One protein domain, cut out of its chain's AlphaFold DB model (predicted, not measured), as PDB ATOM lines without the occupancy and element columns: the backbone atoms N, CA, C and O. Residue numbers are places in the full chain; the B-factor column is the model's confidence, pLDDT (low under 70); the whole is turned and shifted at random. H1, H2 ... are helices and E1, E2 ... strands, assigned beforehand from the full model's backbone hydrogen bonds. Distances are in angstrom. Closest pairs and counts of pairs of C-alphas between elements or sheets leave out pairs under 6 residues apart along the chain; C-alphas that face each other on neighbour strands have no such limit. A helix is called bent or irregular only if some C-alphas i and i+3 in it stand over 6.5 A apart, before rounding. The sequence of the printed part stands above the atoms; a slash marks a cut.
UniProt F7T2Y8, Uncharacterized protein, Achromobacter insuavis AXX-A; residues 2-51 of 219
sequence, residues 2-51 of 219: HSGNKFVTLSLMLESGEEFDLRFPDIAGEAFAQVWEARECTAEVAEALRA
ATOM      1  N   HIS A   2     -33.287 -29.216  32.213       39.06
ATOM      2  CA  HIS A   2     -32.506 -30.083  33.099       39.06
ATOM      3  C   HIS A   2     -33.495 -30.941  33.888       39.06
ATOM      4  O   HIS A   2     -34.364 -30.403  34.574       39.06
ATOM      5  N   SER A   3     -33.417 -32.261  33.718       43.97
ATOM      6  CA  SER A   3     -34.123 -33.205  34.579       43.97
ATOM      7  C   SER A   3     -33.580 -32.995  35.991       43.97
ATOM      8  O   SER A   3     -32.399 -33.228  36.227       43.97
ATOM      9  N   GLY A   4     -34.389 -32.440  36.894       56.94
ATOM     10  CA  GLY A   4     -33.958 -32.178  38.267       56.94
ATOM     11  C   GLY A   4     -33.567 -33.480  38.962       56.94
ATOM     12  O   GLY A   4     -34.247 -34.491  38.777       56.94
ATOM     13  N   ASN A   5     -32.485 -33.446  39.746       61.12
ATOM     14  CA  ASN A   5     -32.067 -34.570  40.584       61.12
ATOM     15  C   ASN A   5     -33.263 -35.044  41.420       61.12
ATOM     16  O   ASN A   5     -33.901 -34.237  42.105       61.12
ATOM     17  N   LYS A   6     -33.582 -36.338  41.352       67.44
ATOM     18  CA  LYS A   6     -34.638 -36.929  42.175       67.44
ATOM     19  C   LYS A   6     -33.992 -37.577  43.386       67.44
ATOM     20  O   LYS A   6     -32.982 -38.258  43.274       67.44
ATOM     21  N   PHE A   7     -34.581 -37.370  44.551       71.81
ATOM     22  CA  PHE A   7     -34.158 -38.048  45.767       71.81
ATOM     23  C   PHE A   7     -35.288 -38.968  46.193       71.81
ATOM     24  O   PHE A   7     -36.405 -38.511  46.440       71.81
ATOM     25  N   VAL A   8     -35.004 -40.265  46.252       77.94
ATOM     26  CA  VAL A   8     -35.914 -41.249  46.836       77.94
ATOM     27  C   VAL A   8     -35.440 -41.502  48.256       77.94
ATOM     28  O   VAL A   8     -34.281 -41.846  48.469       77.94
ATOM     29  N   THR A   9     -36.321 -41.300  49.231       80.44
ATOM     30  CA  THR A   9     -36.048 -41.634  50.632       80.44
ATOM     31  C   THR A   9     -36.955 -42.783  51.034       80.44
ATOM     32  O   THR A   9     -38.170 -42.696  50.855       80.44
ATOM     33  N   LEU A  10     -36.363 -43.857  51.543       82.25
ATOM     34  CA  LEU A  10     -37.070 -44.964  52.171       82.25
ATOM     35  C   LEU A  10     -36.805 -44.891  53.672       82.25
ATOM     36  O   LEU A  10     -35.664 -45.053  54.093       82.25
ATOM     37  N   SER A  11     -37.847 -44.658  54.464       83.69
ATOM     38  CA  SER A  11     -37.757 -44.783  55.918       83.69
ATOM     39  C   SER A  11     -38.011 -46.239  56.291       83.69
ATOM     40  O   SER A  11     -39.036 -46.820  55.926       83.69
ATOM     41  N   LEU A  12     -37.038 -46.841  56.957       81.50
ATOM     42  CA  LEU A  12     -36.995 -48.253  57.296       81.50
ATOM     43  C   LEU A  12     -36.918 -48.394  58.819       81.50
ATOM     44  O   LEU A  12     -36.338 -47.551  59.499       81.50
ATOM     45  N   MET A  13     -37.514 -49.461  59.348       81.56
ATOM     46  CA  MET A  13     -37.503 -49.781  60.774       81.56
ATOM     47  C   MET A  13     -36.866 -51.152  60.962       81.56
ATOM     48  O   MET A  13     -37.262 -52.118  60.308       81.56
ATOM     49  N   LEU A  14     -35.878 -51.223  61.846       74.25
ATOM     50  CA  LEU A  14     -35.237 -52.472  62.234       74.25
ATOM     51  C   LEU A  14     -36.141 -53.301  63.151       74.25
ATOM     52  O   LEU A  14     -37.024 -52.770  63.823       74.25
ATOM     53  N   GLU A  15     -35.854 -54.598  63.278       77.81
ATOM     54  CA  GLU A  15     -36.507 -55.451  64.288       77.81
ATOM     55  C   GLU A  15     -36.278 -54.949  65.725       77.81
ATOM     56  O   GLU A  15     -37.106 -55.180  66.605       77.81
ATOM     57  N   SER A  16     -35.182 -54.217  65.962       78.38
ATOM     58  CA  SER A  16     -34.890 -53.543  67.233       78.38
ATOM     59  C   SER A  16     -35.807 -52.343  67.524       78.38
ATOM     60  O   SER A  16     -35.804 -51.845  68.650       78.38
ATOM     61  N   GLY A  17     -36.581 -51.876  66.537       79.81
ATOM     62  CA  GLY A  17     -37.419 -50.677  66.608       79.81
ATOM     63  C   GLY A  17     -36.698 -49.370  66.260       79.81
ATOM     64  O   GLY A  17     -37.305 -48.306  66.345       79.81
ATOM     65  N   GLU A  18     -35.421 -49.426  65.881       81.25
ATOM     66  CA  GLU A  18     -34.672 -48.261  65.402       81.25
ATOM     67  C   GLU A  18     -35.107 -47.879  63.979       81.25
ATOM     68  O   GLU A  18     -35.219 -48.739  63.103       81.25
ATOM     69  N   GLU A  19     -35.358 -46.589  63.752       82.62
ATOM     70  CA  GLU A  19     -35.755 -46.041  62.452       82.62
ATOM     71  C   GLU A  19     -34.562 -45.389  61.748       82.62
ATOM     72  O   GLU A  19     -33.762 -44.692  62.375       82.62
ATOM     73  N   PHE A  20     -34.467 -45.564  60.430       79.19
ATOM     74  CA  PHE A  20     -33.457 -44.896  59.617       79.19
ATOM     75  C   PHE A  20     -33.963 -44.523  58.227       79.19
ATOM     76  O   PHE A  20     -34.832 -45.181  57.654       79.19
ATOM     77  N   ASP A  21     -33.359 -43.478  57.664       82.38
ATOM     78  CA  ASP A  21     -33.630 -43.019  56.307       82.38
ATOM     79  C   ASP A  21     -32.553 -43.524  55.345       82.38
ATOM     80  O   ASP A  21     -31.394 -43.101  55.398       82.38
ATOM     81  N   LEU A  22     -32.952 -44.362  54.394       79.69
ATOM     82  CA  LEU A  22     -32.137 -44.716  53.243       79.69
ATOM     83  C   LEU A  22     -32.429 -43.742  52.100       79.69
ATOM     84  O   LEU A  22     -33.509 -43.757  51.505       79.69
ATOM     85  N   ARG A  23     -31.461 -42.874  51.796       75.94
ATOM     86  CA  ARG A  23     -31.577 -41.864  50.737       75.94
ATOM     87  C   ARG A  23     -30.816 -42.306  49.494       75.94
ATOM     88  O   ARG A  23     -29.598 -42.457  49.531       75.94
ATOM     89  N   PHE A  24     -31.536 -42.449  48.388       72.25
ATOM     90  CA  PHE A  24     -30.987 -42.693  47.061       72.25
ATOM     91  C   PHE A  24     -31.017 -41.391  46.268       72.25
ATOM     92  O   PHE A  24     -32.096 -40.946  45.851       72.25
ATOM     93  N   PRO A  25     -29.861 -40.751  46.065       67.44
ATOM     94  CA  PRO A  25     -29.787 -39.630  45.158       67.44
ATOM     95  C   PRO A  25     -29.764 -40.198  43.728       67.44
ATOM     96  O   PRO A  25     -28.753 -40.733  43.278       67.44
ATOM     97  N   ASP A  26     -30.893 -40.118  43.018       64.06
ATOM     98  CA  ASP A  26     -31.002 -40.434  41.586       64.06
ATOM     99  C   ASP A  26     -30.417 -39.256  40.795       64.06
ATOM    100  O   ASP A  26     -31.108 -38.373  40.270       64.06
ATOM    101  N   ILE A  27     -29.088 -39.185  40.862       61.09
ATOM    102  CA  ILE A  27     -28.256 -38.208  40.174       61.09
ATOM    103  C   ILE A  27     -28.011 -38.768  38.775       61.09
ATOM    104  O   ILE A  27     -27.425 -39.839  38.624       61.09
ATOM    105  N   ALA A  28     -28.433 -38.036  37.744       55.44
ATOM    106  CA  ALA A  28     -28.119 -38.407  36.369       55.44
ATOM    107  C   ALA A  28     -26.594 -38.556  36.198       55.44
ATOM    108  O   ALA A  28     -25.828 -37.772  36.761       55.44
ATOM    109  N   GLY A  29     -26.138 -39.514  35.384       55.06
ATOM    110  CA  GLY A  29     -24.702 -39.733  35.139       55.06
ATOM    111  C   GLY A  29     -23.951 -38.475  34.670       55.06
ATOM    112  O   GLY A  29     -22.761 -38.326  34.932       55.06
ATOM    113  N   GLU A  30     -24.655 -37.520  34.060       58.06
ATOM    114  CA  GLU A  30     -24.134 -36.194  33.702       58.06
ATOM    115  C   GLU A  30     -23.811 -35.321  34.923       58.06
ATOM    116  O   GLU A  30     -22.789 -34.644  34.950       58.06
ATOM    117  N   ALA A  31     -24.638 -35.358  35.969       55.75
ATOM    118  CA  ALA A  31     -24.368 -34.642  37.211       55.75
ATOM    119  C   ALA A  31     -23.237 -35.316  38.011       55.75
ATOM    120  O   ALA A  31     -22.467 -34.622  38.668       55.75
ATOM    121  N   PHE A  32     -23.050 -36.636  37.883       61.00
ATOM    122  CA  PHE A  32     -21.840 -37.312  38.369       61.00
ATOM    123  C   PHE A  32     -20.585 -36.823  37.634       61.00
ATOM    124  O   PHE A  32     -19.586 -36.485  38.271       61.00
ATOM    125  N   ALA A  33     -20.654 -36.716  36.302       64.12
ATOM    126  CA  ALA A  33     -19.581 -36.127  35.509       64.12
ATOM    127  C   ALA A  33     -19.314 -34.676  35.934       64.12
ATOM    128  O   ALA A  33     -18.164 -34.300  36.088       64.12
ATOM    129  N   GLN A  34     -20.337 -33.876  36.239       67.00
ATOM    130  CA  GLN A  34     -20.145 -32.503  36.712       67.00
ATOM    131  C   GLN A  34     -19.460 -32.425  38.091       67.00
ATOM    132  O   GLN A  34     -18.538 -31.627  38.266       67.00
ATOM    133  N   VAL A  35     -19.836 -33.281  39.051       68.62
ATOM    134  CA  VAL A  35     -19.154 -33.375  40.360       68.62
ATOM    135  C   VAL A  35     -17.686 -33.752  40.181       68.62
ATOM    136  O   VAL A  35     -16.808 -33.191  40.838       68.62
ATOM    137  N   TRP A  36     -17.414 -34.681  39.271       69.50
ATOM    138  CA  TRP A  36     -16.072 -35.158  38.968       69.50
ATOM    139  C   TRP A  36     -15.215 -34.119  38.222       69.50
ATOM    140  O   TRP A  36     -14.084 -33.832  38.617       69.50
ATOM    141  N   GLU A  37     -15.755 -33.531  37.155       74.00
ATOM    142  CA  GLU A  37     -15.041 -32.647  36.231       74.00
ATOM    143  C   GLU A  37     -14.905 -31.224  36.771       74.00
ATOM    144  O   GLU A  37     -13.825 -30.636  36.695       74.00
ATOM    145  N   ALA A  38     -15.989 -30.675  37.324       74.69
ATOM    146  CA  ALA A  38     -16.059 -29.285  37.766       74.69
ATOM    147  C   ALA A  38     -15.875 -29.118  39.281       74.69
ATOM    148  O   ALA A  38     -15.677 -27.996  39.740       74.69
ATOM    149  N   ARG A  39     -15.905 -30.210  40.067       75.19
ATOM    150  CA  ARG A  39     -15.917 -30.172  41.548       75.19
ATOM    151  C   ARG A  39     -17.103 -29.406  42.124       75.19
ATOM    152  O   ARG A  39     -17.026 -28.849  43.216       75.19
ATOM    153  N   GLU A  40     -18.211 -29.415  41.399       79.62
ATOM    154  CA  GLU A  40     -19.433 -28.716  41.768       79.62
ATOM    155  C   GLU A  40     -20.527 -29.728  42.091       79.62
ATOM    156  O   GLU A  40     -20.796 -30.645  41.320       79.62
ATOM    157  N   CYS A  41     -21.185 -29.555  43.234       76.25
ATOM    158  CA  CYS A  41     -22.390 -30.295  43.583       76.25
ATOM    159  C   CYS A  41     -23.439 -29.323  44.126       76.25
ATOM    160  O   CYS A  41     -23.098 -28.282  44.695       76.25
ATOM    161  N   THR A  42     -24.721 -29.643  43.942       81.38
ATOM    162  CA  THR A  42     -25.790 -28.847  44.553       81.38
ATOM    163  C   THR A  42     -25.797 -29.057  46.068       81.38
ATOM    164  O   THR A  42     -25.282 -30.062  46.569       81.38
ATOM    165  N   ALA A  43     -26.386 -28.126  46.820       83.38
ATOM    166  CA  ALA A  43     -26.450 -28.234  48.279       83.38
ATOM    167  C   ALA A  43     -27.172 -29.516  48.736       83.38
ATOM    168  O   ALA A  43     -26.779 -30.123  49.729       83.38
ATOM    169  N   GLU A  44     -28.178 -29.955  47.979       80.25
ATOM    170  CA  GLU A  44     -28.936 -31.183  48.228       80.25
ATOM    171  C   GLU A  44     -28.070 -32.432  48.029       80.25
ATOM    172  O   GLU A  44     -28.104 -33.349  48.849       80.25
ATOM    173  N   VAL A  45     -27.248 -32.456  46.971       80.06
ATOM    174  CA  VAL A  45     -26.286 -33.543  46.734       80.06
ATOM    175  C   VAL A  45     -25.224 -33.556  47.832       80.06
ATOM    176  O   VAL A  45     -24.929 -34.615  48.376       80.06
ATOM    177  N   ALA A  46     -24.692 -32.392  48.212       84.62
ATOM    178  CA  ALA A  46     -23.718 -32.291  49.294       84.62
ATOM    179  C   ALA A  46     -24.276 -32.813  50.629       84.62
ATOM    180  O   ALA A  46     -23.575 -33.514  51.352       84.62
ATOM    181  N   GLU A  47     -25.536 -32.501  50.944       85.56
ATOM    182  CA  GLU A  47     -26.203 -32.999  52.150       85.56
ATOM    183  C   GLU A  47     -26.410 -34.516  52.110       85.56
ATOM    184  O   GLU A  47     -26.119 -35.196  53.089       85.56
ATOM    185  N   ALA A  48     -26.824 -35.078  50.971       82.75
ATOM    186  CA  ALA A  48     -26.927 -36.531  50.817       82.75
ATOM    187  C   ALA A  48     -25.562 -37.233  50.969       82.75
ATOM    188  O   ALA A  48     -25.471 -38.299  51.573       82.75
ATOM    189  N   LEU A  49     -24.483 -36.617  50.474       85.81
ATOM    190  CA  LEU A  49     -23.117 -37.137  50.589       85.81
ATOM    191  C   LEU A  49     -22.509 -36.977  51.997       85.81
ATOM    192  O   LEU A  49     -21.461 -37.569  52.273       85.81
ATOM    193  N   ARG A  50     -23.151 -36.230  52.906       88.81
ATOM    194  CA  ARG A  50     -22.804 -36.142  54.340       88.81
ATOM    195  C   ARG A  50     -23.415 -37.274  55.185       88.81
ATOM    196  O   ARG A  50     -23.472 -37.168  56.407       88.81
ATOM    197  N   ALA A  51     -23.844 -38.373  54.568       87.50
ATOM    198  CA  ALA A  51     -24.277 -39.566  55.289       87.50
ATOM    199  C   ALA A  51     -23.101 -40.308  55.961       87.50
ATOM    200  O   ALA A  51     -22.003 -40.401  55.405       87.50
TER     201      ALA A  51
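This is residues 2 to 51 of the 219 residues of an uncharacterized protein of Achromobacter insuavis AXX-A (UniProt F7T2Y8). A long, two-stranded hairpin, E1 and E2, makes most of the length of this domain, with helix H1 beyond the end of E2 that lies away from the turn. After H1 the chain folds back and the short helix H2 comes near E2, while H1 and H2 stay apart; the outline is a rod. The printed part has 50 residues with two named strands and two named helices, in the order E1, E2, H1, H2; the sheet has the order E1 - E2 and is antiparallel, and the class is mixed, helices and strands. The whole is loose, with a radius of gyration of the C-alphas of 13.6 A, and the C-alphas span 42 by 20 by 15 A.

The sheet consists of E1, residues 6 to 13, and E2, residues 19 to 26, which form a hairpin. The two strands are antiparallel, with 160 degrees between their N-to-C directions. Their C-alphas that face each other include those of Thr 9 and Arg 23, 4.5 A apart, and those of Met 13 and Glu 19, 4.5 A apart. Across the pair, N 10 and O 22 are within hydrogen-bond range at 2.9 A, and so are N 24 and O 8 at 2.8 A. Near E2 comes H2, residues 43 to 49; their closest C-alphas are those of Pro 25 and Ala 48, 7.1 A apart, and their centres are 11.9 A apart. H2 and E1 are apart. H1, residues 29 to 38, is apart from E1 and from H2. In H1 and H2 every O i to N i+4 pair is within hydrogen-bond range.

E1 begins at C-alpha 6, (-34.638, -36.929, 42.175), and measures 22.8 A from first to last C-alpha. E2, residues 19 to 26, measures 22.1 A and ends at C-alpha 26, (-31.002, -40.434, 41.586). H1, residues 29 to 38, is the longest helix by residues and measures 13.8 A. H2, residues 43 to 49, measures 9.8 A and ends at C-alpha 49, (-23.117, -37.137, 50.589). Neither helix is bent.

The two C-alphas farthest apart are those of Ser 16 and Ala 38, at 42.6 A. The printed part runs from residue 2 to residue 51 with no cut, and the C-alphas of His 2 and Ala 51 are 25.5 A apart. The links E1 to E2, E2 to H1 and H1 to H2 are tight, with 5, 2 and 4 residues between them. The mean pLDDT of the printed part is 73.2; it is under 70 in 17 printed residues, namely residues 2 to 6 and 25 to 36.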